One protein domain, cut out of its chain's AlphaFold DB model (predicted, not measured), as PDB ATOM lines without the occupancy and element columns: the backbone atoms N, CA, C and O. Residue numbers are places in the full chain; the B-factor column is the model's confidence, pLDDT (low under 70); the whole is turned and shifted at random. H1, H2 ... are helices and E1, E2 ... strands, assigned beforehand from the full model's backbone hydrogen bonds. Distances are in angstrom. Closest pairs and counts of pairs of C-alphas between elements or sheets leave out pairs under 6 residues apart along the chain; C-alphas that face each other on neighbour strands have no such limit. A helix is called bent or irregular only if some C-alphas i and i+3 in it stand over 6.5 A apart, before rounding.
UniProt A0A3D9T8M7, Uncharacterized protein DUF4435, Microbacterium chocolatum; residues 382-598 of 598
ATOM      1  N   GLN A 382      -7.038 -25.275 -30.676       86.88
ATOM      2  CA  GLN A 382      -7.582 -25.689 -31.966       86.88
ATOM      3  C   GLN A 382      -6.440 -25.999 -32.926       86.88
ATOM      4  O   GLN A 382      -5.594 -25.146 -33.189       86.88
ATOM      5  N   ILE A 383      -6.421 -27.229 -33.429       92.12
ATOM      6  CA  ILE A 383      -5.394 -27.745 -34.325       92.12
ATOM      7  C   ILE A 383      -6.024 -27.970 -35.697       92.12
ATOM      8  O   ILE A 383      -6.838 -28.874 -35.871       92.12
ATOM      9  N   PHE A 384      -5.660 -27.146 -36.672       89.44
ATOM     10  CA  PHE A 384      -6.162 -27.288 -38.033       89.44
ATOM     11  C   PHE A 384      -5.404 -28.377 -38.786       89.44
ATOM     12  O   PHE A 384      -4.174 -28.376 -38.781       89.44
ATOM     13  N   VAL A 385      -6.140 -29.276 -39.437       91.19
ATOM     14  CA  VAL A 385      -5.608 -30.411 -40.209       91.19
ATOM     15  C   VAL A 385      -6.071 -30.367 -41.664       91.19
ATOM     16  O   VAL A 385      -6.981 -29.609 -42.029       91.19
ATOM     17  N   GLU A 386      -5.413 -31.152 -42.516       86.81
ATOM     18  CA  GLU A 386      -5.613 -31.099 -43.965       86.81
ATOM     19  C   GLU A 386      -6.981 -31.634 -44.379       86.81
ATOM     20  O   GLU A 386      -7.643 -31.000 -45.196       86.81
ATOM     21  N   SER A 387      -7.458 -32.727 -43.781       86.50
ATOM     22  CA  SER A 387      -8.724 -33.355 -44.170       86.50
ATOM     23  C   SER A 387      -9.609 -33.785 -42.992       86.50
ATOM     24  O   SER A 387      -9.174 -33.865 -41.844       86.50
ATOM     25  N   GLU A 388     -10.880 -34.088 -43.286       86.44
ATOM     26  CA  GLU A 388     -11.827 -34.677 -42.319       86.44
ATOM     27  C   GLU A 388     -11.363 -36.064 -41.833       86.44
ATOM     28  O   GLU A 388     -11.626 -36.457 -40.695       86.44
ATOM     29  N   ASP A 389     -10.642 -36.800 -42.679       85.56
ATOM     30  CA  ASP A 389     -10.083 -38.101 -42.317       85.56
ATOM     31  C   ASP A 389      -8.952 -37.944 -41.290       85.56
ATOM     32  O   ASP A 389      -8.939 -38.646 -40.274       85.56
ATOM     33  N   ASP A 390      -8.084 -36.945 -41.475       89.81
ATOM     34  CA  ASP A 390      -7.013 -36.614 -40.527       89.81
ATOM     35  C   ASP A 390      -7.573 -36.111 -39.202       89.81
ATOM     36  O   ASP A 390      -7.086 -36.504 -38.144       89.81
ATOM     37  N   GLU A 391      -8.626 -35.286 -39.245       89.94
ATOM     38  CA  GLU A 391      -9.341 -34.831 -38.048       89.94
ATOM     39  C   GLU A 391      -9.792 -36.038 -37.229       89.94
ATOM     40  O   GLU A 391      -9.486 -36.145 -36.038       89.94
ATOM     41  N   SER A 392     -10.460 -36.987 -37.889       89.94
ATOM     42  CA  SER A 392     -10.948 -38.193 -37.235       89.94
ATOM     43  C   SER A 392      -9.802 -39.047 -36.679       89.94
ATOM     44  O   SER A 392      -9.888 -39.537 -35.550       89.94
ATOM     45  N   CYS A 393      -8.707 -39.210 -37.420       92.31
ATOM     46  CA  CYS A 393      -7.586 -40.054 -37.019       92.31
ATOM     47  C   CYS A 393      -6.792 -39.434 -35.863       92.31
ATOM     48  O   CYS A 393      -6.581 -40.093 -34.842       92.31
ATOM     49  N   TYR A 394      -6.402 -38.162 -35.968       94.25
ATOM     50  CA  TYR A 394      -5.674 -37.475 -34.904       94.25
ATOM     51  C   TYR A 394      -6.505 -37.338 -33.632       94.25
ATOM     52  O   TYR A 394      -5.960 -37.530 -32.546       94.25
ATOM     53  N   GLN A 395      -7.816 -37.087 -33.739       92.94
ATOM     54  CA  GLN A 395      -8.688 -37.009 -32.568       92.94
ATOM     55  C   GLN A 395      -8.743 -38.348 -31.815       92.94
ATOM     56  O   GLN A 395      -8.539 -38.352 -30.601       92.94
ATOM     57  N   ALA A 396      -8.925 -39.487 -32.502       91.12
ATOM     58  CA  ALA A 396      -8.875 -40.792 -31.822       91.12
ATOM     59  C   ALA A 396      -7.503 -41.109 -31.241       91.12
ATOM     60  O   ALA A 396      -7.412 -41.602 -30.118       91.12
ATOM     61  N   LEU A 397      -6.437 -40.846 -31.996       92.88
ATOM     62  CA  LEU A 397      -5.089 -41.137 -31.532       92.88
ATOM     63  C   LEU A 397      -4.743 -40.296 -30.294       92.88
ATOM     64  O   LEU A 397      -4.158 -40.806 -29.339       92.88
ATOM     65  N   TYR A 398      -5.157 -39.027 -30.271       92.94
ATOM     66  CA  TYR A 398      -5.017 -38.158 -29.108       92.94
ATOM     67  C   TYR A 398      -5.830 -38.662 -27.913       92.94
ATOM     68  O   TYR A 398      -5.308 -38.687 -26.800       92.94
ATOM     69  N   ASP A 399      -7.066 -39.119 -28.119       89.38
ATOM     70  CA  ASP A 399      -7.905 -39.630 -27.032       89.38
ATOM     71  C   ASP A 399      -7.298 -40.851 -26.321       89.38
ATOM     72  O   ASP A 399      -7.495 -41.004 -25.112       89.38
ATOM     73  N   LEU A 400      -6.495 -41.656 -27.025       88.50
ATOM     74  CA  LEU A 400      -5.736 -42.767 -26.441       88.50
ATOM     75  C   LEU A 400      -4.493 -42.307 -25.659       88.50
ATOM     76  O   LEU A 400      -4.138 -42.923 -24.655       88.50
ATOM     77  N   VAL A 401      -3.829 -41.230 -26.091       88.81
ATOM     78  CA  VAL A 401      -2.529 -40.788 -25.538       88.81
ATOM     79  C   VAL A 401      -2.669 -39.660 -24.502       88.81
ATOM     80  O   VAL A 401      -1.772 -39.446 -23.682       88.81
ATOM     81  N   ARG A 402      -3.801 -38.943 -24.467       84.25
ATOM     82  CA  ARG A 402      -4.005 -37.754 -23.614       84.25
ATOM     83  C   ARG A 402      -3.776 -38.000 -22.120       84.25
ATOM     84  O   ARG A 402      -3.331 -37.093 -21.421       84.25
ATOM     85  N   GLY A 403      -4.036 -39.217 -21.631       79.00
ATOM     86  CA  GLY A 403      -3.812 -39.588 -20.228       79.00
ATOM     87  C   GLY A 403      -2.345 -39.479 -19.795       79.00
ATOM     88  O   GLY A 403      -2.063 -39.114 -18.652       79.00
ATOM     89  N   ASP A 404      -1.411 -39.708 -20.721       77.88
ATOM     90  CA  ASP A 404       0.031 -39.666 -20.460       77.88
ATOM     91  C   ASP A 404       0.640 -38.265 -20.607       77.88
ATOM     92  O   ASP A 404       1.729 -38.005 -20.089       77.88
ATOM     93  N   LEU A 405      -0.048 -37.341 -21.288       81.38
ATOM     94  CA  LEU A 405       0.446 -35.983 -21.540       81.38
ATOM     95  C   LEU A 405       0.297 -35.049 -20.328       81.38
ATOM     96  O   LEU A 405       1.029 -34.065 -20.249       81.38
ATOM     97  N   ARG A 406      -0.602 -35.362 -19.377       70.12
ATOM     98  CA  ARG A 406      -0.817 -34.630 -18.104       70.12
ATOM     99  C   ARG A 406      -0.794 -33.098 -18.253       70.12
ATOM    100  O   ARG A 406      -0.153 -32.407 -17.465       70.12
ATOM    101  N   SER A 407      -1.489 -32.576 -19.263       72.38
ATOM    102  CA  SER A 407      -1.566 -31.138 -19.539       72.38
ATOM    103  C   SER A 407      -2.907 -30.550 -19.082       72.38
ATOM    104  O   SER A 407      -3.930 -31.227 -19.215       72.38
ATOM    105  N   PRO A 408      -2.936 -29.301 -18.572       65.06
ATOM    106  CA  PRO A 408      -4.182 -28.568 -18.341       65.06
ATOM    107  C   PRO A 408      -4.868 -28.140 -19.650       65.06
ATOM    108  O   PRO A 408      -6.032 -27.740 -19.616       65.06
ATOM    109  N   PHE A 409      -4.162 -28.213 -20.788       74.00
ATOM    110  CA  PHE A 409      -4.700 -27.928 -22.115       74.00
ATOM    111  C   PHE A 409      -5.224 -29.194 -22.796       74.00
ATOM    112  O   PHE A 409      -4.616 -30.262 -22.714       74.00
ATOM    113  N   SER A 410      -6.337 -29.058 -23.517       82.69
ATOM    114  CA  SER A 410      -6.890 -30.104 -24.381       82.69
ATOM    115  C   SER A 410      -6.705 -29.740 -25.851       82.69
ATOM    116  O   SER A 410      -6.863 -28.581 -26.234       82.69
ATOM    117  N   LEU A 411      -6.364 -30.723 -26.685       88.50
ATOM    118  CA  LEU A 411      -6.280 -30.540 -28.132       88.50
ATOM    119  C   LEU A 411      -7.615 -30.879 -28.790       88.50
ATOM    120  O   LEU A 411      -8.284 -31.842 -28.407       88.50
ATOM    121  N   HIS A 412      -7.984 -30.096 -29.796       88.69
ATOM    122  CA  HIS A 412      -9.092 -30.409 -30.682       88.69
ATOM    123  C   HIS A 412      -8.722 -30.159 -32.126       88.69
ATOM    124  O   HIS A 412      -8.289 -29.064 -32.475       88.69
ATOM    125  N   PHE A 413      -8.933 -31.179 -32.944       89.75
ATOM    126  CA  PHE A 413      -8.613 -31.141 -34.356       89.75
ATOM    127  C   PHE A 413      -9.809 -30.630 -35.160       89.75
ATOM    128  O   PHE A 413     -10.951 -30.937 -34.824       89.75
ATOM    129  N   VAL A 414      -9.536 -29.823 -36.185       86.44
ATOM    130  CA  VAL A 414     -10.544 -29.233 -37.073       86.44
ATOM    131  C   VAL A 414     -10.031 -29.286 -38.508       86.44
ATOM    132  O   VAL A 414      -8.965 -28.746 -38.806       86.44
ATOM    133  N   ALA A 415     -10.777 -29.897 -39.422       84.81
ATOM    134  CA  ALA A 415     -10.428 -29.886 -40.837       84.81
ATOM    135  C   ALA A 415     -10.488 -28.463 -41.424       84.81
ATOM    136  O   ALA A 415     -11.443 -27.712 -41.210       84.81
ATOM    137  N   SER A 416      -9.475 -28.095 -42.210       76.00
ATOM    138  CA  SER A 416      -9.370 -26.774 -42.854       76.00
ATOM    139  C   SER A 416     -10.365 -26.547 -44.007       76.00
ATOM    140  O   SER A 416     -10.538 -25.411 -44.450       76.00
ATOM    141  N   GLY A 417     -11.070 -27.587 -44.468       63.00
ATOM    142  CA  GLY A 417     -12.117 -27.491 -45.487       63.00
ATOM    143  C   GLY A 417     -13.117 -28.650 -45.429       63.00
ATOM    144  O   GLY A 417     -12.746 -29.775 -45.111       63.00
ATOM    145  N   ARG A 418     -14.389 -28.381 -45.760       52.09
ATOM    146  CA  ARG A 418     -15.453 -29.401 -45.867       52.09
ATOM    147  C   ARG A 418     -15.566 -29.921 -47.298       52.09
ATOM    148  O   ARG A 418     -15.522 -29.131 -48.240       52.09
ATOM    149  N   GLY A 419     -15.756 -31.229 -47.471       48.97
ATOM    150  CA  GLY A 419     -16.018 -31.829 -48.791       48.97
ATOM    151  C   GLY A 419     -14.786 -32.069 -49.680       48.97
ATOM    152  O   GLY A 419     -14.911 -32.060 -50.903       48.97
ATOM    153  N   GLY A 420     -13.606 -32.290 -49.089       50.06
ATOM    154  CA  GLY A 420     -12.410 -32.759 -49.814       50.06
ATOM    155  C   GLY A 420     -11.554 -31.680 -50.490       50.06
ATOM    156  O   GLY A 420     -10.704 -32.013 -51.306       50.06
ATOM    157  N   GLN A 421     -11.764 -30.399 -50.165       48.03
ATOM    158  CA  GLN A 421     -10.929 -29.274 -50.631       48.03
ATOM    159  C   GLN A 421      -9.826 -28.858 -49.645       48.03
ATOM    160  O   GLN A 421      -9.112 -27.888 -49.897       48.03
ATOM    161  N   GLY A 422      -9.710 -29.540 -48.507       59.03
ATOM    162  CA  GLY A 422      -8.666 -29.253 -47.537       59.03
ATOM    163  C   GLY A 422      -7.295 -29.690 -48.062       59.03
ATOM    164  O   GLY A 422      -7.153 -30.761 -48.650       59.03
ATOM    165  N   ASN A 423      -6.306 -28.812 -47.922       72.25
ATOM    166  CA  ASN A 423      -4.922 -29.065 -48.294       72.25
ATOM    167  C   ASN A 423      -3.983 -28.355 -47.312       72.25
ATOM    168  O   ASN A 423      -4.384 -27.396 -46.644       72.25
ATOM    169  N   SER A 424      -2.726 -28.794 -47.248       79.75
ATOM    170  CA  SER A 424      -1.687 -28.126 -46.452       79.75
ATOM    171  C   SER A 424      -1.673 -26.598 -46.629       79.75
ATOM    172  O   SER A 424      -1.653 -25.876 -45.636       79.75
ATOM    173  N   ASP A 425      -1.799 -26.066 -47.850       81.12
ATOM    174  CA  ASP A 425      -1.813 -24.610 -48.076       81.12
ATOM    175  C   ASP A 425      -2.975 -23.882 -47.371       81.12
ATOM    176  O   ASP A 425      -2.820 -22.736 -46.939       81.12
ATOM    177  N   ALA A 426      -4.148 -24.511 -47.258       79.81
ATOM    178  CA  ALA A 426      -5.290 -23.963 -46.532       79.81
ATOM    179  C   ALA A 426      -5.018 -23.910 -45.025       79.81
ATOM    180  O   ALA A 426      -5.300 -22.883 -44.404       79.81
ATOM    181  N   VAL A 427      -4.409 -24.960 -44.463       83.75
ATOM    182  CA  VAL A 427      -3.974 -24.992 -43.056       83.75
ATOM    183  C   VAL A 427      -2.962 -23.880 -42.790       83.75
ATOM    184  O   VAL A 427      -3.150 -23.102 -41.855       83.75
ATOM    185  N   LEU A 428      -1.932 -23.749 -43.638       84.50
ATOM    186  CA  LEU A 428      -0.914 -22.706 -43.494       84.50
ATOM    187  C   LEU A 428      -1.545 -21.306 -43.503       84.50
ATOM    188  O   LEU A 428      -1.341 -20.542 -42.563       84.50
ATOM    189  N   ARG A 429      -2.359 -20.977 -44.518       80.50
ATOM    190  CA  ARG A 429      -2.998 -19.651 -44.618       80.50
ATOM    191  C   ARG A 429      -3.900 -19.344 -43.427       80.50
ATOM    192  O   ARG A 429      -3.869 -18.225 -42.913       80.50
ATOM    193  N   LEU A 430      -4.710 -20.313 -43.002       81.81
ATOM    194  CA  LEU A 430      -5.669 -20.129 -41.916       81.81
ATOM    195  C   LEU A 430      -4.958 -19.875 -40.584       81.81
ATOM    196  O   LEU A 430      -5.306 -18.936 -39.871       81.81
ATOM    197  N   VAL A 431      -3.930 -20.667 -40.279       86.25
ATOM    198  CA  VAL A 431      -3.159 -20.544 -39.037       86.25
ATOM    199  C   VAL A 431      -2.379 -19.234 -39.004       86.25
ATOM    200  O   VAL A 431      -2.424 -18.542 -37.988       86.25
ATOM    201  N   THR A 432      -1.729 -18.850 -40.106       83.00
ATOM    202  CA  THR A 432      -1.033 -17.559 -40.199       83.00
ATOM    203  C   THR A 432      -1.998 -16.396 -39.977       83.00
ATOM    204  O   THR A 432      -1.745 -15.560 -39.116       83.00
ATOM    205  N   THR A 433      -3.153 -16.395 -40.651       79.12
ATOM    206  CA  THR A 433      -4.157 -15.324 -40.516       79.12
ATOM    207  C   THR A 433      -4.680 -15.212 -39.080       79.12
ATOM    208  O   THR A 433      -4.775 -14.119 -38.529       79.12
ATOM    209  N   LEU A 434      -5.021 -16.339 -38.447       78.69
ATOM    210  CA  LEU A 434      -5.575 -16.338 -37.089       78.69
ATOM    211  C   LEU A 434      -4.543 -15.907 -36.041       78.69
ATOM    212  O   LEU A 434      -4.898 -15.205 -35.094       78.69
ATOM    213  N   ARG A 435      -3.270 -16.270 -36.229       81.62
ATOM    214  CA  ARG A 435      -2.183 -15.814 -35.358       81.62
ATOM    215  C   ARG A 435      -1.857 -14.335 -35.535       81.62
ATOM    216  O   ARG A 435      -1.665 -13.653 -34.535       81.62
ATOM    217  N   GLU A 436      -1.857 -13.821 -36.765       78.81
ATOM    218  CA  GLU A 436      -1.693 -12.382 -37.036       78.81
ATOM    219  C   GLU A 436      -2.804 -11.541 -36.388       78.81
ATOM    220  O   GLU A 436      -2.561 -10.422 -35.943       78.81
ATOM    221  N   LEU A 437      -4.010 -12.103 -36.260       74.81
ATOM    222  CA  LEU A 437      -5.139 -11.503 -35.539       74.81
ATOM    223  C   LEU A 437      -5.051 -11.651 -34.005       74.81
ATOM    224  O   LEU A 437      -5.978 -11.251 -33.302       74.81
ATOM    225  N   GLY A 438      -3.951 -12.203 -33.477       74.81
ATOM    226  CA  GLY A 438      -3.671 -12.300 -32.043       74.81
ATOM    227  C   GLY A 438      -4.189 -13.565 -31.352       74.81
ATOM    228  O   GLY A 438      -4.269 -13.580 -30.127       74.81
ATOM    229  N   ASN A 439      -4.556 -14.621 -32.091       73.31
ATOM    230  CA  ASN A 439      -4.990 -15.892 -31.502       73.31
ATOM    231  C   ASN A 439      -3.815 -16.872 -31.338       73.31
ATOM    232  O   ASN A 439      -3.436 -17.572 -32.277       73.31
ATOM    233  N   ASP A 440      -3.264 -16.951 -30.128       75.88
ATOM    234  CA  ASP A 440      -2.158 -17.841 -29.749       75.88
ATOM    235  C   ASP A 440      -2.584 -19.310 -29.532       75.88
ATOM    236  O   ASP A 440      -1.748 -20.215 -29.562       75.88
ATOM    237  N   ARG A 441      -3.889 -19.578 -29.391       79.38
ATOM    238  CA  ARG A 441      -4.457 -20.917 -29.120       79.38
ATOM    239  C   ARG A 441      -4.730 -21.756 -30.370       79.38
ATOM    240  O   ARG A 441      -5.232 -22.879 -30.261       79.38
ATOM    241  N   VAL A 442      -4.425 -21.226 -31.549       85.19
ATOM    242  CA  VAL A 442      -4.610 -21.895 -32.841       85.19
ATOM    243  C   VAL A 442      -3.275 -22.412 -33.345       85.19
ATOM    244  O   VAL A 442      -2.303 -21.674 -33.346       85.19
ATOM    245  N   SER A 443      -3.213 -23.658 -33.806       91.00
ATOM    246  CA  SER A 443      -2.031 -24.229 -34.466       91.00
ATOM    247  C   SER A 443      -2.414 -25.050 -35.692       91.00
ATOM    248  O   SER A 443      -3.577 -25.399 -35.871       91.00
ATOM    249  N   GLY A 444      -1.437 -25.352 -36.545       90.81
ATOM    250  CA  GLY A 444      -1.621 -26.223 -37.709       90.81
ATOM    251  C   GLY A 444      -0.889 -27.545 -37.547       90.81
ATOM    252  O   GLY A 444       0.202 -27.573 -36.977       90.81
ATOM    253  N   LEU A 445      -1.466 -28.615 -38.079       92.94
ATOM    254  CA  LEU A 445      -0.829 -29.913 -38.239       92.94
ATOM    255  C   LEU A 445      -0.948 -30.348 -39.701       92.94
ATOM    256  O   LEU A 445      -2.052 -30.464 -40.225       92.94
ATOM    257  N   VAL A 446       0.200 -30.553 -40.340       90.75
ATOM    258  CA  VAL A 446       0.309 -30.948 -41.751       90.75
ATOM    259  C   VAL A 446       1.204 -32.170 -41.899       90.75
ATOM    260  O   VAL A 446       2.025 -32.461 -41.019       90.75
ATOM    261  N   ASP A 447       1.078 -32.855 -43.029       90.06
ATOM    262  CA  ASP A 447       1.999 -33.919 -43.396       90.06
ATOM    263  C   ASP A 447       3.407 -33.357 -43.617       90.06
ATOM    264  O   ASP A 447       3.616 -32.222 -44.077       90.06
ATOM    265  N   ARG A 448       4.420 -34.159 -43.276       88.50
ATOM    266  CA  ARG A 448       5.807 -33.754 -43.500       88.50
ATOM    267  C   ARG A 448       6.086 -33.688 -44.995       88.50
ATOM    268  O   ARG A 448       6.771 -32.769 -45.419       88.50
ATOM    269  N   ASP A 449       5.565 -34.623 -45.788       85.25
ATOM    270  CA  ASP A 449       5.904 -34.774 -47.205       85.25
ATOM    271  C   ASP A 449       7.430 -34.662 -47.428       85.25
ATOM    272  O   ASP A 449       8.218 -35.443 -46.890       85.25
ATOM    273  N   SER A 450       7.853 -33.638 -48.178       77.00
ATOM    274  CA  SER A 450       9.244 -33.259 -48.457       77.00
ATOM    275  C   SER A 450       9.701 -32.023 -47.660       77.00
ATOM    276  O   SER A 450      10.715 -31.410 -47.993       77.00
ATOM    277  N   ARG A 451       8.936 -31.590 -46.649       79.88
ATOM    278  CA  ARG A 451       9.177 -30.362 -45.878       79.88
ATOM    279  C   ARG A 451      10.286 -30.571 -44.847       79.88
ATOM    280  O   ARG A 451      10.357 -31.590 -44.164       79.88
ATOM    281  N   HIS A 452      11.117 -29.542 -44.700       73.56
ATOM    282  CA  HIS A 452      12.178 -29.470 -43.687       73.56
ATOM    283  C   HIS A 452      11.946 -28.355 -42.654       73.56
ATOM    284  O   HIS A 452      12.666 -28.271 -41.664       73.56
ATOM    285  N   SER A 453      10.942 -27.502 -42.873       78.81
ATOM    286  CA  SER A 453      10.566 -26.394 -41.991       78.81
ATOM    287  C   SER A 453       9.088 -26.047 -42.171       78.81
ATOM    288  O   SER A 453       8.553 -26.215 -43.268       78.81
ATOM    289  N   ALA A 454       8.454 -25.514 -41.128       79.94
ATOM    290  CA  ALA A 454       7.086 -25.003 -41.163       79.94
ATOM    291  C   ALA A 454       7.016 -23.576 -40.577       79.94
ATOM    292  O   ALA A 454       7.883 -23.213 -39.778       79.94
ATOM    293  N   PRO A 455       6.020 -22.760 -40.982       81.75
ATOM    294  CA  PRO A 455       5.761 -21.449 -40.384       81.75
ATOM    295  C   PRO A 455       5.461 -21.527 -38.882       81.75
ATOM    296  O   PRO A 455       5.132 -22.592 -38.357       81.75
ATOM    297  N   GLU A 456       5.523 -20.382 -38.200       80.94
ATOM    298  CA  GLU A 456       5.326 -20.310 -36.752       80.94
ATOM    299  C   GLU A 456       3.983 -20.922 -36.310       80.94
ATOM    300  O   GLU A 456       2.888 -20.520 -36.716       80.94
ATOM    301  N   GLY A 457       4.125 -21.964 -35.487       83.88
ATOM    302  CA  GLY A 457       3.078 -22.797 -34.913       83.88
ATOM    303  C   GLY A 457       2.230 -23.614 -35.901       83.88
ATOM    304  O   GLY A 457       1.106 -24.028 -35.583       83.88
ATOM    305  N   VAL A 458       2.760 -23.872 -37.093       88.81
ATOM    306  CA  VAL A 458       2.403 -25.056 -37.877       88.81
ATOM    307  C   VAL A 458       3.442 -26.135 -37.574       88.81
ATOM    308  O   VAL A 458       4.642 -25.872 -37.570       88.81
ATOM    309  N   HIS A 459       2.990 -27.353 -37.305       91.00
ATOM    310  CA  HIS A 459       3.840 -28.475 -36.927       91.00
ATOM    311  C   HIS A 459       3.579 -29.684 -37.830       91.00
ATOM    312  O   HIS A 459       2.511 -29.820 -38.421       91.00
ATOM    313  N   PHE A 460       4.558 -30.578 -37.913       90.81
ATOM    314  CA  PHE A 460       4.463 -31.881 -38.571       90.81
ATOM    315  C   PHE A 460       5.282 -32.908 -37.777       90.81
ATOM    316  O   PHE A 460       6.055 -32.551 -36.878       90.81
ATOM    317  N   CYS A 461       5.111 -34.195 -38.080       89.94
ATOM    318  CA  CYS A 461       5.900 -35.256 -37.457       89.94
ATOM    319  C   CYS A 461       7.242 -35.429 -38.186       89.94
ATOM    320  O   CYS A 461       7.279 -35.927 -39.302       89.94
ATOM    321  N   ASP A 462       8.368 -35.078 -37.557       86.56
ATOM    322  CA  ASP A 462       9.688 -35.111 -38.223       86.56
ATOM    323  C   ASP A 462      10.098 -36.510 -38.715       86.56
ATOM    324  O   ASP A 462      10.857 -36.649 -39.675       86.56
ATOM    325  N   ARG A 463       9.605 -37.557 -38.044       89.31
ATOM    326  CA  ARG A 463       9.987 -38.960 -38.259       89.31
ATOM    327  C   ARG A 463       9.012 -39.743 -39.137       89.31
ATOM    328  O   ARG A 463       9.231 -40.937 -39.334       89.31
ATOM    329  N   ARG A 464       7.932 -39.122 -39.616       91.88
ATOM    330  CA  ARG A 464       6.887 -39.776 -40.418       91.88
ATOM    331  C   ARG A 464       6.543 -38.908 -41.623       91.88
ATOM    332  O   ARG A 464       6.440 -37.697 -41.489       91.88
ATOM    333  N   TYR A 465       6.413 -39.524 -42.796       91.00
ATOM    334  CA  TYR A 465       6.084 -38.811 -44.033       91.00
ATOM    335  C   TYR A 465       4.688 -38.175 -43.969       91.00
ATOM    336  O   TYR A 465       4.572 -36.969 -44.180       91.00
ATOM    337  N   SER A 466       3.673 -38.955 -43.605       92.62
ATOM    338  CA  SER A 466       2.298 -38.500 -43.398       92.62
ATOM    339  C   SER A 466       1.645 -39.182 -42.193       92.62
ATOM    340  O   SER A 466       2.262 -40.010 -41.502       92.62
ATOM    341  N   ILE A 467       0.380 -38.849 -41.933       92.25
ATOM    342  CA  ILE A 467      -0.447 -39.536 -40.938       92.25
ATOM    343  C   ILE A 467      -0.543 -41.050 -41.183       92.25
ATOM    344  O   ILE A 467      -0.527 -41.814 -40.216       92.25
ATOM    345  N   GLU A 468      -0.576 -41.515 -42.438       93.81
ATOM    346  CA  GLU A 468      -0.587 -42.947 -42.769       93.81
ATOM    347  C   GLU A 468       0.638 -43.643 -42.184       93.81
ATOM    348  O   GLU A 468       0.498 -44.687 -41.560       93.81
ATOM    349  N   ASN A 469       1.834 -43.062 -42.310       94.25
ATOM    350  CA  ASN A 469       3.053 -43.676 -41.775       94.25
ATOM    351  C   ASN A 469       3.076 -43.683 -40.237       94.25
ATOM    352  O   ASN A 469       3.808 -44.472 -39.635       94.25
ATOM    353  N   LEU A 470       2.326 -42.784 -39.591       94.00
ATOM    354  CA  LEU A 470       2.195 -42.738 -38.136       94.00
ATOM    355  C   LEU A 470       1.170 -43.758 -37.624       94.00
ATOM    356  O   LEU A 470       1.441 -44.457 -36.651       94.00
ATOM    357  N   VAL A 471      -0.003 -43.817 -38.259       93.94
ATOM    358  CA  VAL A 471      -1.134 -44.652 -37.833       93.94
ATOM    359  C   VAL A 471      -0.980 -46.091 -38.315       93.94
ATOM    360  O   VAL A 471      -1.211 -47.022 -37.554       93.94
ATOM    361  N   LEU A 472      -0.566 -46.294 -39.564       94.50
ATOM    362  CA  LEU A 472      -0.303 -47.612 -40.141       94.50
ATOM    363  C   LEU A 472       1.133 -48.056 -39.827       94.50
ATOM    364  O   LEU A 472       1.845 -48.556 -40.694       94.50
ATOM    365  N   ASP A 473       1.578 -47.858 -38.587       95.62
ATOM    366  CA  ASP A 473       2.861 -48.371 -38.111       95.62
ATOM    367  C   ASP A 473       2.878 -49.911 -38.224       95.62
ATOM    368  O   ASP A 473       1.859 -50.550 -37.928       95.62
ATOM    369  N   PRO A 474       3.993 -50.549 -38.634       95.25
ATOM    370  CA  PRO A 474       4.015 -51.990 -38.889       95.25
ATOM    371  C   PRO A 474       3.648 -52.818 -37.653       95.25
ATOM    372  O   PRO A 474       3.063 -53.896 -37.792       95.25
ATOM    373  N   LEU A 475       3.925 -52.316 -36.441       95.69
ATOM    374  CA  LEU A 475       3.501 -52.975 -35.211       95.69
ATOM    375  C   LEU A 475       1.979 -52.899 -35.033       95.69
ATOM    376  O   LEU A 475       1.344 -53.909 -34.730       95.69
ATOM    377  N   GLY A 476       1.390 -51.722 -35.260       95.00
ATOM    378  CA  GLY A 476      -0.059 -51.512 -35.198       95.00
ATOM    379  C   GLY A 476      -0.807 -52.362 -36.226       95.00
ATOM    380  O   GLY A 476      -1.766 -53.054 -35.880       95.00
ATOM    381  N   VAL A 477      -0.309 -52.399 -37.466       95.44
ATOM    382  CA  VAL A 477      -0.853 -53.242 -38.546       95.44
ATOM    383  C   VAL A 477      -0.787 -54.715 -38.152       95.44
ATOM    384  O   VAL A 477      -1.771 -55.440 -38.287       95.44
ATOM    385  N   GLY A 478       0.342 -55.165 -37.605       94.50
ATOM    386  CA  GLY A 478       0.498 -56.536 -37.134       94.50
ATOM    387  C   GLY A 478      -0.487 -56.915 -36.027       94.50
ATOM    388  O   GLY A 478      -1.103 -57.980 -36.092       94.50
ATOM    389  N   ILE A 479      -0.673 -56.047 -35.028       94.94
ATOM    390  CA  ILE A 479      -1.625 -56.263 -33.926       94.94
ATOM    391  C   ILE A 479      -3.050 -56.348 -34.475       94.94
ATOM    392  O   ILE A 479      -3.792 -57.262 -34.106       94.94
ATOM    393  N   TYR A 480      -3.407 -55.459 -35.403       94.81
ATOM    394  CA  TYR A 480      -4.708 -55.476 -36.064       94.81
ATOM    395  C   TYR A 480      -4.952 -56.793 -36.821       94.81
ATOM    396  O   TYR A 480      -5.984 -57.445 -36.649       94.81
ATOM    397  N   LEU A 481      -3.965 -57.244 -37.601       94.38
ATOM    398  CA  LEU A 481      -4.022 -58.516 -38.324       94.38
ATOM    399  C   LEU A 481      -4.146 -59.718 -37.376       94.38
ATOM    400  O   LEU A 481      -4.895 -60.652 -37.672       94.38
ATOM    401  N   MET A 482      -3.454 -59.696 -36.231       93.31
ATOM    402  CA  MET A 482      -3.584 -60.730 -35.200       93.31
ATOM    403  C   MET A 482      -4.963 -60.721 -34.539       93.31
ATOM    404  O   MET A 482      -5.544 -61.783 -34.315       93.31
ATOM    405  N   ARG A 483      -5.519 -59.539 -34.249       92.12
ATOM    406  CA  ARG A 483      -6.873 -59.397 -33.695       92.12
ATOM    407  C   ARG A 483      -7.933 -59.943 -34.653       92.12
ATOM    408  O   ARG A 483      -8.877 -60.592 -34.211       92.12
ATOM    409  N   ARG A 484      -7.755 -59.745 -35.961       89.88
ATOM    410  CA  ARG A 484      -8.638 -60.280 -37.014       89.88
ATOM    411  C   ARG A 484      -8.413 -61.764 -37.324       89.88
ATOM    412  O   ARG A 484      -9.128 -62.312 -38.159       89.88
ATOM    413  N   GLY A 485      -7.430 -62.408 -36.692       89.00
ATOM    414  CA  GLY A 485      -7.070 -63.804 -36.954       89.00
ATOM    415  C   GLY A 485      -6.428 -64.041 -38.326       89.00
ATOM    416  O   GLY A 485      -6.341 -65.184 -38.761       89.00
ATOM    417  N   ILE A 486      -5.987 -62.980 -39.013       90.25
ATOM    418  CA  ILE A 486      -5.274 -63.066 -40.299       90.25
ATOM    419  C   ILE A 486      -3.826 -63.503 -40.061       90.25
ATOM    420  O   ILE A 486      -3.281 -64.304 -40.819       90.25
ATOM    421  N   LEU A 487      -3.220 -62.979 -38.993       91.38
ATOM    422  CA  LEU A 487      -1.948 -63.456 -38.468       91.38
ATOM    423  C   LEU A 487      -2.173 -64.224 -37.167       91.38
ATOM    424  O   LEU A 487      -3.035 -63.882 -36.360       91.38
ATOM    425  N   THR A 488      -1.371 -65.257 -36.944       90.06
ATOM    426  CA  THR A 488      -1.410 -66.062 -35.719       90.06
ATOM    427  C   THR A 488      -0.053 -66.056 -35.032       90.06
ATOM    428  O   THR A 488       0.985 -65.907 -35.679       90.06
ATOM    429  N   GLY A 489      -0.043 -66.265 -33.714       86.25
ATOM    430  CA  GLY A 489       1.197 -66.353 -32.941       86.25
ATOM    431  C   GLY A 489       2.165 -67.434 -33.450       86.25
ATOM    432  O   GLY A 489       3.380 -67.262 -33.368       86.25
ATOM    433  N   ALA A 490       1.653 -68.493 -34.088       86.44
ATOM    434  CA  ALA A 490       2.467 -69.531 -34.724       86.44
ATOM    435  C   ALA A 490       3.462 -68.954 -35.750       86.44
ATOM    436  O   ALA A 490       4.619 -69.365 -35.798       86.44
ATOM    437  N   GLN A 491       3.051 -67.933 -36.512       86.19
ATOM    438  CA  GLN A 491       3.903 -67.259 -37.502       86.19
ATOM    439  C   GLN A 491       4.996 -66.389 -36.860       86.19
ATOM    440  O   GLN A 491       5.954 -66.011 -37.529       86.19
ATOM    441  N   LEU A 492       4.873 -66.099 -35.562       84.44
ATOM    442  CA  LEU A 492       5.855 -65.384 -34.742       84.44
ATOM    443  C   LEU A 492       6.719 -66.344 -33.897       84.44
ATOM    444  O   LEU A 492       7.569 -65.898 -33.116       84.44
ATOM    445  N   GLY A 493       6.506 -67.656 -34.052       82.94
ATOM    446  CA  GLY A 493       7.183 -68.706 -33.293       82.94
ATOM    447  C   GLY A 493       6.625 -68.933 -31.883       82.94
ATOM    448  O   GLY A 493       7.346 -69.476 -31.051       82.94
ATOM    449  N   ASP A 494       5.388 -68.505 -31.600       86.38
ATOM    450  CA  ASP A 494       4.693 -68.729 -30.323       86.38
ATOM    451  C   ASP A 494       3.176 -68.892 -30.534       86.38
ATOM    452  O   ASP A 494       2.432 -67.916 -30.624       86.38
ATOM    453  N   GLU A 495       2.684 -70.132 -30.587       87.38
ATOM    454  CA  GLU A 495       1.261 -70.443 -30.813       87.38
ATOM    455  C   GLU A 495       0.316 -69.883 -29.733       87.38
ATOM    456  O   GLU A 495      -0.883 -69.685 -29.976       87.38
ATOM    457  N   SER A 496       0.836 -69.607 -28.535       87.75
ATOM    458  CA  SER A 496       0.051 -69.080 -27.418       87.75
ATOM    459  C   SER A 496      -0.123 -67.562 -27.477       87.75
ATOM    460  O   SER A 496      -1.076 -67.040 -26.897       87.75
ATOM    461  N   LEU A 497       0.725 -66.864 -28.240       89.81
ATOM    462  CA  LEU A 497       0.733 -65.410 -28.319       89.81
ATOM    463  C   LEU A 497      -0.572 -64.872 -28.926       89.81
ATOM    464  O   LEU A 497      -1.010 -65.275 -30.010       89.81
ATOM    465  N   ARG A 498      -1.200 -63.938 -28.213       91.06
ATOM    466  CA  ARG A 498      -2.379 -63.176 -28.657       91.06
ATOM    467  C   ARG A 498      -2.026 -61.702 -28.853       91.06
ATOM    468  O   ARG A 498      -1.039 -61.217 -28.309       91.06
ATOM    469  N   HIS A 499      -2.864 -60.978 -29.601       89.38
ATOM    470  CA  HIS A 499      -2.643 -59.566 -29.947       89.38
ATOM    471  C   HIS A 499      -2.393 -58.677 -28.709       89.38
ATOM    472  O   HIS A 499      -1.449 -57.898 -28.703       89.38
ATOM    473  N   HIS A 500      -3.137 -58.872 -27.612       89.44
ATOM    474  CA  HIS A 500      -2.997 -58.087 -26.374       89.44
ATOM    475  C   HIS A 500      -1.732 -58.392 -25.542       89.44
ATOM    476  O   HIS A 500      -1.477 -57.746 -24.523       89.44
ATOM    477  N   GLN A 501      -0.944 -59.401 -25.927       89.38
ATOM    478  CA  GLN A 501       0.290 -59.803 -25.235       89.38
ATOM    479  C   GLN A 501       1.555 -59.310 -25.948       89.38
ATOM    480  O   GLN A 501       2.653 -59.489 -25.421       89.38
ATOM    481  N   VAL A 502       1.417 -58.692 -27.125       90.06
ATOM    482  CA  VAL A 502       2.542 -58.240 -27.949       90.06
ATOM    483  C   VAL A 502       3.339 -57.154 -27.221       90.06
ATOM    484  O   VAL A 502       2.808 -56.099 -26.881       90.06
ATOM    485  N   ARG A 503       4.624 -57.428 -26.959       87.88
ATOM    486  CA  ARG A 503       5.586 -56.538 -26.278       87.88
ATOM    487  C   ARG A 503       7.023 -56.880 -26.680       87.88
ATOM    488  O   ARG A 503       7.347 -58.056 -26.862       87.88
ATOM    489  N   ALA A 504       7.901 -55.875 -26.723       87.56
ATOM    490  CA  ALA A 504       9.354 -56.031 -26.877       87.56
ATOM    491  C   ALA A 504       9.763 -57.035 -27.985       87.56
ATOM    492  O   ALA A 504       9.594 -56.745 -29.164       87.56
ATOM    493  N   LEU A 505      10.265 -58.229 -27.636       88.06
ATOM    494  CA  LEU A 505      10.742 -59.218 -28.615       88.06
ATOM    495  C   LEU A 505       9.644 -59.698 -29.582       88.06
ATOM    496  O   LEU A 505       9.908 -59.869 -30.770       88.06
ATOM    497  N   SER A 506       8.416 -59.907 -29.093       90.94
ATOM    498  CA  SER A 506       7.295 -60.302 -29.962       90.94
ATOM    499  C   SER A 506       6.852 -59.155 -30.870       90.94
ATOM    500  O   SER A 506       6.455 -59.405 -32.005       90.94
ATOM    501  N   ALA A 507       7.002 -57.907 -30.410       93.25
ATOM    502  CA  ALA A 507       6.759 -56.722 -31.222       93.25
ATOM    503  C   ALA A 507       7.767 -56.623 -32.379       93.25
ATOM    504  O   ALA A 507       7.342 -56.458 -33.517       93.25
ATOM    505  N   GLN A 508       9.067 -56.834 -32.130       95.25
ATOM    506  CA  GLN A 508      10.074 -56.833 -33.202       95.25
ATOM    507  C   GLN A 508       9.789 -57.910 -34.254       95.25
ATOM    508  O   GLN A 508       9.776 -57.615 -35.444       95.25
ATOM    509  N   ARG A 509       9.495 -59.146 -33.830       93.25
ATOM    510  CA  ARG A 509       9.169 -60.239 -34.766       93.25
ATOM    511  C   ARG A 509       7.956 -59.916 -35.635       93.25
ATOM    512  O   ARG A 509       7.920 -60.288 -36.804       93.25
ATOM    513  N   LEU A 510       6.964 -59.243 -35.058       94.44
ATOM    514  CA  LEU A 510       5.757 -58.837 -35.763       94.44
ATOM    515  C   LEU A 510       6.038 -57.706 -36.756       94.44
ATOM    516  O   LEU A 510       5.596 -57.793 -37.900       94.44
ATOM    517  N   VAL A 511       6.838 -56.717 -36.355       95.19
ATOM    518  CA  VAL A 511       7.338 -55.661 -37.245       95.19
ATOM    519  C   VAL A 511       8.107 -56.264 -38.416       95.19
ATOM    520  O   VAL A 511       7.811 -55.914 -39.555       95.19
ATOM    521  N   ASP A 512       9.027 -57.201 -38.175       93.81
ATOM    522  CA  ASP A 512       9.828 -57.847 -39.223       93.81
ATOM    523  C   ASP A 512       8.949 -58.632 -40.204       93.81
ATOM    524  O   ASP A 512       9.128 -58.543 -41.420       93.81
ATOM    525  N   LEU A 513       7.979 -59.395 -39.684       93.62
ATOM    526  CA  LEU A 513       7.054 -60.193 -40.488       93.62
ATOM    527  C   LEU A 513       6.200 -59.304 -41.400       93.62
ATOM    528  O   LEU A 513       6.096 -59.569 -42.598       93.62
ATOM    529  N   VAL A 514       5.588 -58.262 -40.832       94.62
ATOM    530  CA  VAL A 514       4.724 -57.329 -41.567       94.62
ATOM    531  C   VAL A 514       5.548 -56.534 -42.576       94.62
ATOM    532  O   VAL A 514       5.195 -56.494 -43.753       94.62
ATOM    533  N   SER A 515       6.683 -55.983 -42.148       94.19
ATOM    534  CA  SER A 515       7.583 -55.204 -43.001       94.19
ATOM    535  C   SER A 515       8.076 -56.014 -44.194       94.19
ATOM    536  O   SER A 515       7.945 -55.561 -45.328       94.19
ATOM    537  N   ARG A 516       8.550 -57.249 -43.967       93.19
ATOM    538  CA  ARG A 516       9.031 -58.121 -45.048       93.19
ATOM    539  C   ARG A 516       7.922 -58.499 -46.025       93.19
ATOM    540  O   ARG A 516       8.165 -58.653 -47.217       93.19
ATOM    541  N   ARG A 517       6.689 -58.662 -45.538       92.38
ATOM    542  CA  ARG A 517       5.539 -58.995 -46.388       92.38
ATOM    543  C   ARG A 517       5.142 -57.838 -47.307       92.38
ATOM    544  O   ARG A 517       4.716 -58.098 -48.428       92.38
ATOM    545  N   VAL A 518       5.240 -56.603 -46.821       93.56
ATOM    546  CA  VAL A 518       4.789 -55.400 -47.540       93.56
ATOM    547  C   VAL A 518       5.883 -54.831 -48.442       93.56
ATOM    548  O   VAL A 518       5.599 -54.499 -49.588       93.56
ATOM    549  N   LEU A 519       7.116 -54.733 -47.942       91.56
ATOM    550  CA  LEU A 519       8.234 -54.075 -48.632       91.56
ATOM    551  C   LEU A 519       9.226 -55.060 -49.270       91.56
ATOM    552  O   LEU A 519       9.993 -54.673 -50.143       91.56
ATOM    553  N   GLY A 520       9.199 -56.339 -48.882       89.38
ATOM    554  CA  GLY A 520      10.186 -57.330 -49.315       89.38
ATOM    555  C   GLY A 520      11.432 -57.343 -48.428       89.38
ATOM    556  O   GLY A 520      11.351 -57.107 -47.221       89.38
ATOM    557  N   ASP A 521      12.583 -57.685 -49.003       83.56
ATOM    558  CA  ASP A 521      13.846 -57.686 -48.265       83.56
ATOM    559  C   ASP A 521      14.316 -56.254 -48.003       83.56
ATOM    560  O   ASP A 521      14.377 -55.425 -48.905       83.56
ATOM    561  N   VAL A 522      14.643 -55.974 -46.742       81.44
ATOM    562  CA  VAL A 522      14.967 -54.631 -46.265       81.44
ATOM    563  C   VAL A 522      16.464 -54.535 -45.989       81.44
ATOM    564  O   VAL A 522      17.000 -55.312 -45.200       81.44
ATOM    565  N   GLU A 523      17.131 -53.551 -46.593       77.06
ATOM    566  CA  GLU A 523      18.584 -53.360 -46.463       77.06
ATOM    567  C   GLU A 523      18.995 -52.519 -45.241       77.06
ATOM    568  O   GLU A 523      20.120 -52.633 -44.754       77.06
ATOM    569  N   SER A 524      18.098 -51.672 -44.723       88.25
ATOM    570  CA  SER A 524      18.383 -50.765 -43.604       88.25
ATOM    571  C   SER A 524      17.210 -50.640 -42.632       88.25
ATOM    572  O   SER A 524      16.051 -50.807 -43.002       88.25
ATOM    573  N   THR A 525      17.499 -50.335 -41.367       91.44
ATOM    574  CA  THR A 525      16.482 -50.169 -40.320       91.44
ATOM    575  C   THR A 525      16.707 -48.891 -39.516       91.44
ATOM    576  O   THR A 525      17.831 -48.417 -39.363       91.44
ATOM    577  N   ALA A 526      15.617 -48.320 -39.008       93.12
ATOM    578  CA  ALA A 526      15.590 -47.174 -38.112       93.12
ATOM    579  C   ALA A 526      14.872 -47.541 -36.809       93.12
ATOM    580  O   ALA A 526      13.907 -48.303 -36.806       93.12
ATOM    581  N   THR A 527      15.327 -46.978 -35.694       95.38
ATOM    582  CA  THR A 527      14.746 -47.254 -34.376       95.38
ATOM    583  C   THR A 527      13.496 -46.411 -34.128       95.38
ATOM    584  O   THR A 527      13.551 -45.179 -34.153       95.38
ATOM    585  N   VAL A 528      12.380 -47.074 -33.821       95.69
ATOM    586  CA  VAL A 528      11.111 -46.463 -33.402       95.69
ATOM    587  C   VAL A 528      10.822 -46.854 -31.957       95.69
ATOM    588  O   VAL A 528      10.800 -48.037 -31.619       95.69
ATOM    589  N   ALA A 529      10.585 -45.858 -31.102       95.88
ATOM    590  CA  ALA A 529      10.216 -46.062 -29.707       95.88
ATOM    591  C   ALA A 529       8.695 -46.089 -29.533       95.88
ATOM    592  O   ALA A 529       7.976 -45.330 -30.183       95.88
ATOM    593  N   TYR A 530       8.213 -46.901 -28.594       96.00
ATOM    594  CA  TYR A 530       6.787 -47.052 -28.295       96.00
ATOM    595  C   TYR A 530       6.453 -46.610 -26.865       96.00
ATOM    596  O   TYR A 530       7.333 -46.433 -26.004       96.00
ATOM    597  N   MET A 531       5.161 -46.411 -26.599       92.81
ATOM    598  CA  MET A 531       4.648 -45.984 -25.290       92.81
ATOM    599  C   MET A 531       4.962 -46.985 -24.166       92.81
ATOM    600  O   MET A 531       5.220 -46.581 -23.037       92.81
ATOM    601  N   GLY A 532       5.060 -48.279 -24.482       89.00
ATOM    602  CA  GLY A 532       5.422 -49.354 -23.551       89.00
ATOM    603  C   GLY A 532       6.883 -49.373 -23.095       89.00
ATOM    604  O   GLY A 532       7.282 -50.309 -22.406       89.00
ATOM    605  N   GLY A 533       7.692 -48.387 -23.493       92.12
ATOM    606  CA  GLY A 533       9.090 -48.259 -23.073       92.12
ATOM    607  C   GLY A 533      10.079 -49.152 -23.827       92.12
ATOM    608  O   GLY A 533      11.239 -49.210 -23.437       92.12
ATOM    609  N   PHE A 534       9.643 -49.825 -24.893       94.25
ATOM    610  CA  PHE A 534      10.497 -50.623 -25.777       94.25
ATOM    611  C   PHE A 534      10.649 -49.961 -27.152       94.25
ATOM    612  O   PHE A 534       9.921 -49.025 -27.493       94.25
ATOM    613  N   GLU A 535      11.593 -50.471 -27.938       96.25
ATOM    614  CA  GLU A 535      11.917 -49.978 -29.275       96.25
ATOM    615  C   GLU A 535      11.874 -51.125 -30.289       96.25
ATOM    616  O   GLU A 535      12.129 -52.281 -29.933       96.25
ATOM    617  N   CYS A 536      11.547 -50.812 -31.543       95.88
ATOM    618  CA  CYS A 536      11.658 -51.747 -32.659       95.88
ATOM    619  C   CYS A 536      12.406 -51.117 -33.834       95.88
ATOM    620  O   CYS A 536      12.353 -49.908 -34.058       95.88
ATOM    621  N   LEU A 537      13.085 -51.967 -34.595       95.81
ATOM    622  CA  LEU A 537      13.746 -51.646 -35.848       95.81
ATOM    623  C   LEU A 537      12.717 -51.716 -36.976       95.81
ATOM    624  O   LEU A 537      12.166 -52.780 -37.244       95.81
ATOM    625  N   VAL A 538      12.456 -50.576 -37.610       95.25
ATOM    626  CA  VAL A 538      11.472 -50.394 -38.683       95.25
ATOM    627  C   VAL A 538      12.196 -49.941 -39.955       95.25
ATOM    628  O   VAL A 538      13.093 -49.099 -39.865       95.25
ATOM    629  N   PRO A 539      11.844 -50.448 -41.148       94.44
ATOM    630  CA  PRO A 539      12.440 -49.982 -42.398       94.44
ATOM    631  C   PRO A 539      12.233 -48.472 -42.599       94.44
ATOM    632  O   PRO A 539      11.091 -48.011 -42.516       94.44
ATOM    633  N   PRO A 540      13.277 -47.684 -42.923       92.31
ATOM    634  CA  PRO A 540      13.121 -46.263 -43.227       92.31
ATOM    635  C   PRO A 540      12.151 -46.019 -44.383       92.31
ATOM    636  O   PRO A 540      11.446 -45.013 -44.382       92.31
ATOM    637  N   GLU A 541      12.071 -46.948 -45.334       92.06
ATOM    638  CA  GLU A 541      11.098 -46.924 -46.427       92.06
ATOM    639  C   GLU A 541       9.657 -46.874 -45.908       92.06
ATOM    640  O   GLU A 541       8.868 -46.076 -46.405       92.06
ATOM    641  N   TRP A 542       9.318 -47.613 -44.845       94.25
ATOM    642  CA  TRP A 542       7.985 -47.546 -44.230       94.25
ATOM    643  C   TRP A 542       7.696 -46.156 -43.658       94.25
ATOM    644  O   TRP A 542       6.589 -45.639 -43.771       94.25
ATOM    645  N   LEU A 543       8.702 -45.525 -43.050       92.19
ATOM    646  CA  LEU A 543       8.556 -44.229 -42.381       92.19
ATOM    647  C   LEU A 543       8.495 -43.050 -43.361       92.19
ATOM    648  O   LEU A 543       7.938 -42.004 -43.022       92.19
ATOM    649  N   ASN A 544       9.096 -43.208 -44.545       91.44
ATOM    650  CA  ASN A 544       9.339 -42.130 -45.505       91.44
ATOM    651  C   ASN A 544       8.604 -42.300 -46.853       91.44
ATOM    652  O   ASN A 544       8.756 -41.443 -47.720       91.44
ATOM    653  N   SER A 545       7.834 -43.375 -47.049       90.50
ATOM    654  CA  SER A 545       7.032 -43.585 -48.265       90.50
ATOM    655  C   SER A 545       5.787 -42.704 -48.300       90.50
ATOM    656  O   SER A 545       5.220 -42.388 -47.257       90.50
ATOM    657  N   GLN A 546       5.321 -42.389 -49.510       92.94
ATOM    658  CA  GLN A 546       4.068 -41.666 -49.724       92.94
ATOM    659  C   GLN A 546       2.883 -42.437 -49.114       92.94
ATOM    660  O   GLN A 546       2.729 -43.635 -49.359       92.94
ATOM    661  N   GLY A 547       2.058 -41.750 -48.313       88.19
ATOM    662  CA  GLY A 547       1.058 -42.373 -47.439       88.19
ATOM    663  C   GLY A 547       0.070 -43.303 -48.149       88.19
ATOM    664  O   GLY A 547      -0.045 -44.473 -47.790       88.19
ATOM    665  N   HIS A 548      -0.593 -42.829 -49.208       88.50
ATOM    666  CA  HIS A 548      -1.548 -43.655 -49.961       88.50
ATOM    667  C   HIS A 548      -0.894 -44.850 -50.669       88.50
ATOM    668  O   HIS A 548      -1.511 -45.908 -50.783       88.50
ATOM    669  N   ALA A 549       0.348 -44.714 -51.137       91.25
ATOM    670  CA  ALA A 549       1.101 -45.817 -51.721       91.25
ATOM    671  C   ALA A 549       1.447 -46.877 -50.665       91.25
ATOM    672  O   ALA A 549       1.335 -48.069 -50.948       91.25
ATOM    673  N   LEU A 550       1.802 -46.458 -49.445       92.06
ATOM    674  CA  LEU A 550       2.023 -47.367 -48.320       92.06
ATOM    675  C   LEU A 550       0.732 -48.104 -47.943       92.06
ATOM    676  O   LEU A 550       0.741 -49.325 -47.805       92.06
ATOM    677  N   GLU A 551      -0.384 -47.387 -47.823       92.56
ATOM    678  CA  GLU A 551      -1.690 -47.989 -47.546       92.56
ATOM    679  C   GLU A 551      -2.065 -49.023 -48.621       92.56
ATOM    680  O   GLU A 551      -2.417 -50.163 -48.301       92.56
ATOM    681  N   ALA A 552      -1.900 -48.673 -49.900       91.06
ATOM    682  CA  ALA A 552      -2.138 -49.588 -51.012       91.06
ATOM    683  C   ALA A 552      -1.217 -50.820 -50.965       91.06
ATOM    684  O   ALA A 552      -1.676 -51.935 -51.219       91.06
ATOM    685  N   ALA A 553       0.059 -50.650 -50.602       92.88
ATOM    686  CA  ALA A 553       1.007 -51.751 -50.450       92.88
ATOM    687  C   ALA A 553       0.615 -52.698 -49.302       92.88
ATOM    688  O   ALA A 553       0.672 -53.919 -49.460       92.88
ATOM    689  N   ILE A 554       0.145 -52.160 -48.169       93.06
ATOM    690  CA  ILE A 554      -0.352 -52.954 -47.035       93.06
ATOM    691  C   ILE A 554      -1.568 -53.785 -47.458       93.06
ATOM    692  O   ILE A 554      -1.619 -54.992 -47.206       93.06
ATOM    693  N   VAL A 555      -2.531 -53.162 -48.138       92.44
ATOM    694  CA  VAL A 555      -3.740 -53.843 -48.619       92.44
ATOM    695  C   VAL A 555      -3.407 -54.892 -49.688       92.44
ATOM    696  O   VAL A 555      -3.994 -55.975 -49.687       92.44
ATOM    697  N   ALA A 556      -2.429 -54.631 -50.560       91.81
ATOM    698  CA  ALA A 556      -1.951 -55.603 -51.543       91.81
ATOM    699  C   ALA A 556      -1.275 -56.819 -50.882       91.81
ATOM    700  O   ALA A 556      -1.509 -57.957 -51.293       91.81
ATOM    701  N   ALA A 557      -0.479 -56.597 -49.833       92.44
ATOM    702  CA  ALA A 557       0.176 -57.662 -49.075       92.44
ATOM    703  C   ALA A 557      -0.811 -58.493 -48.234       92.44
ATOM    704  O   ALA A 557      -0.609 -59.701 -48.039       92.44
ATOM    705  N   PHE A 558      -1.897 -57.864 -47.770       92.06
ATOM    706  CA  PHE A 558      -2.953 -58.481 -46.968       92.06
ATOM    707  C   PHE A 558      -4.347 -58.183 -47.551       92.06
ATOM    708  O   PHE A 558      -5.087 -57.365 -46.999       92.06
ATOM    709  N   PRO A 559      -4.778 -58.906 -48.606       88.88
ATOM    710  CA  PRO A 559      -6.032 -58.623 -49.315       88.88
ATOM    711  C   PRO A 559      -7.298 -58.664 -48.451       88.88
ATOM    712  O   PRO A 559      -8.313 -58.080 -48.827       88.88
ATOM    713  N   ALA A 560      -7.251 -59.329 -47.292       87.12
ATOM    714  CA  ALA A 560      -8.332 -59.344 -46.307       87.12
ATOM    715  C   ALA A 560      -8.670 -57.943 -45.757       87.12
ATOM    716  O   ALA A 560      -9.798 -57.721 -45.320       87.12
ATOM    717  N   LEU A 561      -7.734 -56.990 -45.828       87.31
ATOM    718  CA  LEU A 561      -7.938 -55.600 -45.419       87.31
ATOM    719  C   LEU A 561      -8.750 -54.776 -46.436       87.31
ATOM    720  O   LEU A 561      -9.229 -53.703 -46.087       87.31
ATOM    721  N   ASN A 562      -8.999 -55.281 -47.654       82.62
ATOM    722  CA  ASN A 562      -9.848 -54.587 -48.639       82.62
ATOM    723  C   ASN A 562     -11.270 -54.305 -48.122       82.62
ATOM    724  O   ASN A 562     -11.910 -53.353 -48.561       82.62
ATOM    725  N   GLN A 563     -11.773 -55.124 -47.190       79.00
ATOM    726  CA  GLN A 563     -13.107 -54.962 -46.597       79.00
ATOM    727  C   GLN A 563     -13.231 -53.700 -45.729       79.00
ATOM    728  O   GLN A 563     -14.338 -53.261 -45.425       79.00
ATOM    729  N   GLU A 564     -12.101 -53.122 -45.324       77.38
ATOM    730  CA  GLU A 564     -12.032 -51.967 -44.432       77.38
ATOM    731  C   GLU A 564     -12.176 -50.638 -45.208       77.38
ATOM    732  O   GLU A 564     -12.561 -49.615 -44.633       77.38
ATOM    733  N   GLY A 565     -11.957 -50.658 -46.532       77.44
ATOM    734  CA  GLY A 565     -12.104 -49.500 -47.416       77.44
ATOM    735  C   GLY A 565     -11.283 -48.295 -46.945       77.44
ATOM    736  O   GLY A 565     -10.163 -48.445 -46.474       77.44
ATOM    737  N   ARG A 566     -11.869 -47.093 -47.017       70.19
ATOM    738  CA  ARG A 566     -11.245 -45.845 -46.527       70.19
ATOM    739  C   ARG A 566     -11.152 -45.748 -44.994       70.19
ATOM    740  O   ARG A 566     -10.636 -44.770 -44.482       70.19
ATOM    741  N   GLY A 567     -11.683 -46.724 -44.252       83.75
ATOM    742  CA  GLY A 567     -11.721 -46.708 -42.787       83.75
ATOM    743  C   GLY A 567     -10.546 -47.416 -42.110       83.75
ATOM    744  O   GLY A 567     -10.562 -47.544 -40.884       83.75
ATOM    745  N   LEU A 568      -9.557 -47.907 -42.868       88.69
ATOM    746  CA  LEU A 568      -8.473 -48.744 -42.342       88.69
ATOM    747  C   LEU A 568      -7.687 -48.050 -41.219       88.69
ATOM    748  O   LEU A 568      -7.512 -48.638 -40.152       88.69
ATOM    749  N   LYS A 569      -7.277 -46.791 -41.427       92.44
ATOM    750  CA  LYS A 569      -6.576 -45.981 -40.413       92.44
ATOM    751  C   LYS A 569      -7.367 -45.909 -39.109       92.44
ATOM    752  O   LYS A 569      -6.863 -46.279 -38.051       92.44
ATOM    753  N   ARG A 570      -8.633 -45.491 -39.195       89.69
ATOM    754  CA  ARG A 570      -9.510 -45.310 -38.034       89.69
ATOM    755  C   ARG A 570      -9.715 -46.611 -37.258       89.69
ATOM    756  O   ARG A 570      -9.570 -46.617 -36.039       89.69
ATOM    757  N   ARG A 571      -9.990 -47.713 -37.961       89.38
ATOM    758  CA  ARG A 571     -10.191 -49.027 -37.333       89.38
ATOM    759  C   ARG A 571      -8.919 -49.554 -36.688       89.38
ATOM    760  O   ARG A 571      -8.999 -50.124 -35.611       89.38
ATOM    761  N   LEU A 572      -7.746 -49.326 -37.280       93.25
ATOM    762  CA  LEU A 572      -6.481 -49.690 -36.643       93.25
ATOM    763  C   LEU A 572      -6.285 -48.920 -35.330       93.25
ATOM    764  O   LEU A 572      -5.919 -49.529 -34.325       93.25
ATOM    765  N   ILE A 573      -6.587 -47.618 -35.297       92.62
ATOM    766  CA  ILE A 573      -6.492 -46.832 -34.057       92.62
ATOM    767  C   ILE A 573      -7.430 -47.393 -32.984       92.62
ATOM    768  O   ILE A 573      -7.002 -47.641 -31.860       92.62
ATOM    769  N   GLU A 574      -8.695 -47.624 -33.325       90.12
ATOM    770  CA  GLU A 574      -9.693 -48.106 -32.365       90.12
ATOM    771  C   GLU A 574      -9.409 -49.534 -31.893       90.12
ATOM    772  O   GLU A 574      -9.505 -49.818 -30.701       90.12
ATOM    773  N   ASP A 575      -9.018 -50.420 -32.807       90.31
ATOM    774  CA  ASP A 575      -8.953 -51.848 -32.524       90.31
ATOM    775  C   ASP A 575      -7.554 -52.341 -32.131       90.31
ATOM    776  O   ASP A 575      -7.412 -53.208 -31.272       90.31
ATOM    777  N   ALA A 576      -6.489 -51.829 -32.751       92.25
ATOM    778  CA  ALA A 576      -5.131 -52.244 -32.401       92.25
ATOM    779  C   ALA A 576      -4.582 -51.404 -31.250       92.25
ATOM    780  O   ALA A 576      -4.158 -51.946 -30.227       92.25
ATOM    781  N   TYR A 577      -4.611 -50.079 -31.397       94.25
ATOM    782  CA  TYR A 577      -4.094 -49.181 -30.367       94.25
ATOM    783  C   TYR A 577      -5.038 -49.040 -29.175       94.25
ATOM    784  O   TYR A 577      -4.551 -48.874 -28.060       94.25
ATOM    785  N   GLY A 578      -6.353 -49.164 -29.372       89.19
ATOM    786  CA  GLY A 578      -7.311 -49.228 -28.267       89.19
ATOM    787  C   GLY A 578      -7.098 -50.447 -27.365       89.19
ATOM    788  O   GLY A 578      -7.099 -50.305 -26.142       89.19
ATOM    789  N   ASP A 579      -6.832 -51.624 -27.942       89.62
ATOM    790  CA  ASP A 579      -6.561 -52.845 -27.166       89.62
ATOM    791  C   ASP A 579      -5.162 -52.853 -26.547       89.62
ATOM    792  O   ASP A 579      -4.959 -53.377 -25.447       89.62
ATOM    793  N   VAL A 580      -4.175 -52.298 -27.261       91.94
ATOM    794  CA  VAL A 580      -2.765 -52.333 -26.859       91.94
ATOM    795  C   VAL A 580      -2.127 -50.936 -26.925       91.94
ATOM    796  O   VAL A 580      -1.216 -50.710 -27.728       91.94
ATOM    797  N   PRO A 581      -2.512 -49.987 -26.040       91.25
ATOM    798  CA  PRO A 581      -2.002 -48.609 -26.083       91.25
ATOM    799  C   PRO A 581      -0.480 -48.500 -25.929       91.25
ATOM    800  O   PRO A 581       0.156 -47.578 -26.436       91.25
ATOM    801  N   VAL A 582       0.144 -49.482 -25.270       91.56
ATOM    802  CA  VAL A 582       1.605 -49.561 -25.107       91.56
ATOM    803  C   VAL A 582       2.359 -49.727 -26.434       91.56
ATOM    804  O   VAL A 582       3.561 -49.474 -26.484       91.56
ATOM    805  N   CYS A 583       1.674 -50.132 -27.505       93.25
ATOM    806  CA  CYS A 583       2.234 -50.292 -28.846       93.25
ATOM    807  C   CYS A 583       2.007 -49.070 -29.747       93.25
ATOM    808  O   CYS A 583       2.341 -49.127 -30.928       93.25
ATOM    809  N   ILE A 584       1.473 -47.964 -29.218       95.12
ATOM    810  CA  ILE A 584       1.404 -46.695 -29.950       95.12
ATOM    811  C   ILE A 584       2.832 -46.133 -30.112       95.12
ATOM    812  O   ILE A 584       3.582 -46.101 -29.124       95.12
ATOM    813  N   PRO A 585       3.235 -45.682 -31.317       95.69
ATOM    814  CA  PRO A 585       4.520 -45.016 -31.518       95.69
ATOM    815  C   PRO A 585       4.639 -43.755 -30.658       95.69
ATOM    816  O   PRO A 585       3.740 -42.912 -30.627       95.69
ATOM    817  N   ARG A 586       5.782 -43.579 -29.987       93.88
ATOM    818  CA  ARG A 586       6.047 -42.394 -29.152       93.88
ATOM    819  C   ARG A 586       6.044 -41.101 -29.968       93.88
ATOM    820  O   ARG A 586       5.702 -40.055 -29.431       93.88
ATOM    821  N   ASP A 587       6.309 -41.198 -31.267       93.50
ATOM    822  CA  ASP A 587       6.245 -40.083 -32.210       93.50
ATOM    823  C   ASP A 587       4.882 -39.353 -32.168       93.50
ATOM    824  O   ASP A 587       4.843 -38.131 -32.314       93.50
ATOM    825  N   ALA A 588       3.773 -40.059 -31.890       92.62
ATOM    826  CA  ALA A 588       2.447 -39.453 -31.716       92.62
ATOM    827  C   ALA A 588       2.359 -38.604 -30.438       92.62
ATOM    828  O   ALA A 588       1.869 -37.474 -30.456       92.62
ATOM    829  N   ARG A 589       2.880 -39.124 -29.319       91.50
ATOM    830  CA  ARG A 589       2.954 -38.391 -28.048       91.50
ATOM    831  C   ARG A 589       3.838 -37.155 -28.186       91.50
ATOM    832  O   ARG A 589       3.449 -36.077 -27.742       91.50
ATOM    833  N   ASP A 590       5.010 -37.319 -28.788       91.44
ATOM    834  CA  ASP A 590       5.982 -36.241 -28.957       91.44
ATOM    835  C   ASP A 590       5.396 -35.136 -29.843       91.44
ATOM    836  O   ASP A 590       5.511 -33.957 -29.503       91.44
ATOM    837  N   LEU A 591       4.669 -35.503 -30.906       91.81
ATOM    838  CA  LEU A 591       3.917 -34.569 -31.742       91.81
ATOM    839  C   LEU A 591       2.872 -33.787 -30.933       91.81
ATOM    840  O   LEU A 591       2.879 -32.558 -30.957       91.81
ATOM    841  N   PHE A 592       2.006 -34.472 -30.180       92.81
ATOM    842  CA  PHE A 592       0.958 -33.809 -29.396       92.81
ATOM    843  C   PHE A 592       1.516 -32.926 -28.278       92.81
ATOM    844  O   PHE A 592       0.958 -31.867 -27.996       92.81
ATOM    845  N   SER A 593       2.644 -33.312 -27.677       89.38
ATOM    846  CA  SER A 593       3.288 -32.522 -26.626       89.38
ATOM    847  C   SER A 593       3.713 -31.126 -27.098       89.38
ATOM    848  O   SER A 593       3.601 -30.179 -26.325       89.38
ATOM    849  N   ARG A 594       4.100 -30.971 -28.376       87.75
ATOM    850  CA  ARG A 594       4.504 -29.677 -28.963       87.75
ATOM    851  C   ARG A 594       3.381 -28.645 -28.937       87.75
ATOM    852  O   ARG A 594       3.638 -27.471 -28.710       87.75
ATOM    853  N   PHE A 595       2.138 -29.084 -29.118       86.94
ATOM    854  CA  PHE A 595       0.972 -28.199 -29.078       86.94
ATOM    855  C   PHE A 595       0.566 -27.799 -27.657       86.94
ATOM    856  O   PHE A 595      -0.214 -26.866 -27.489       86.94
ATOM    857  N   LEU A 596       1.057 -28.516 -26.646       82.12
ATOM    858  CA  LEU A 596       0.708 -28.313 -25.239       82.12
ATOM    859  C   LEU A 596       1.741 -27.464 -24.484       82.12
ATOM    860  O   LEU A 596       1.431 -27.002 -23.387       82.12
ATOM    861  N   THR A 597       2.944 -27.287 -25.039       67.19
ATOM    862  CA  THR A 597       4.052 -26.524 -24.440       67.19
ATOM    863  C   THR A 597       4.325 -25.173 -25.102       67.19
ATOM    864  O   THR A 597       4.925 -24.322 -24.448       67.19
ATOM    865  N   ALA A 598       3.922 -24.990 -26.364       51.69
ATOM    866  CA  ALA A 598       3.906 -23.692 -27.052       51.69
ATOM    867  C   ALA A 598       2.817 -22.791 -26.474       51.69
ATOM    868  O   ALA A 598       2.934 -21.555 -26.523       51.69
TER     869      ALA A 598
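What this domain is: This is residues 382 to 598 of the 598 residues of the protein "Uncharacterized protein DUF4435" of Microbacterium chocolatum (UniProt A0A3D9T8M7). Two lobes sit end to end along the longest axis: a small three-stranded sheet between H1 and H2, and a cluster of crossed helices, H4, H6, H8 and H9, with the hairpin E4 and E5 on H6. Short H3 lies near the middle, and H10 reaches from E4 to the sheet. The 217 printed residues hold ten named helices and five named strands, in the order E1 H1 E2 H2 E3 H3 H4 H5 H6 E4 E5 H7 H8 H9 H10; the class is mostly helix. The sheet runs E2 E1 E3, parallel. The whole is compact, radius of gyration of the C-alphas 17.4 A, with an elongated outline spanning 59 by 34 by 31 A.

Where its parts are: E1, residues 382 to 385, begins at C-alpha (-7.582, -25.689, -31.966). H1 is 388 to 405, 24.2 A long, E2 410 to 415, 16.8 A, H2 424 to 436, 18.3 A, and E3 442 to 445. H3 is 467 to 471, H4 474 to 483, H5 489 to 492 and H6 505 to 519, 20.8 A. E4 is 526 to 529, E5 535 to 538, H7 540 to 544, H8 547 to 557 and H9 559 to 579, 22.9 A. H10, 586 to 597, 16.7 A, ends at C-alpha (4.052, -26.524, -24.440). H1 is irregular, with C-alphas 400 and 403 7.2 A apart, and has a kink of 44 degrees near residue 399; H9 is irregular too, with C-alphas 563 and 566 9.3 A apart, and its kink of 106 degrees is near residue 567.

How they stand to each other: E1 and E2 are parallel neighbours, with N 383 and O 412 within hydrogen-bond range at 2.8 A, and E1 and E3 are parallel neighbours, with N 384 and O 443 within hydrogen-bond range at 2.8 A. E1, H1, E2 is a strand-helix-strand unit, two parallel neighbours with a helix between; E2, H2, E3 is a split one, with E1 between its strands; both crossovers are right-handed. H1 and H2 lie on opposite faces, at heights over the sheet of 8.6 and 8.4 A. H1 touches H9 (Cys 393 and Arg 570, closest C-alphas 5.7 A) at a shallow tilt of 24 degrees, the same way. H4 touches H9 at Tyr 480 and Ala 576, closest C-alphas 4.9 A, and H6 at Leu 475 and Val 511, 5.1 A. H6 touches H8, closest C-alphas Val 518 and Ala 557, 5.4 A, and H5, Leu 492 and Arg 509, 6.1 A. H3 touches H7, Asn 469 and Leu 543, 5.6 A. H10 touches H1, Val 401 and Arg 589, 6.5 A. In the hairpin E4 and E5, antiparallel, N 526 and O 538 are 2.8 A apart. Every O i to N i+4 pair is within hydrogen-bond range in H2, H3, H4, H6, H7 and H8, but 11 of 14 in H1, 6 of 8 in H10 and 8 of 17 in H9, where 9 of 18 O i to N i+3 pairs are; H5 is too short for one.

The domain as a whole: The C-alphas farthest apart, of Leu 437 and Glu 495, are 59.5 A apart. The printed part has no cut. The links E3 to H3 and H5 to H6 are long. The pLDDT is under 70 at residues 408, 417 to 422 and 597 to 598.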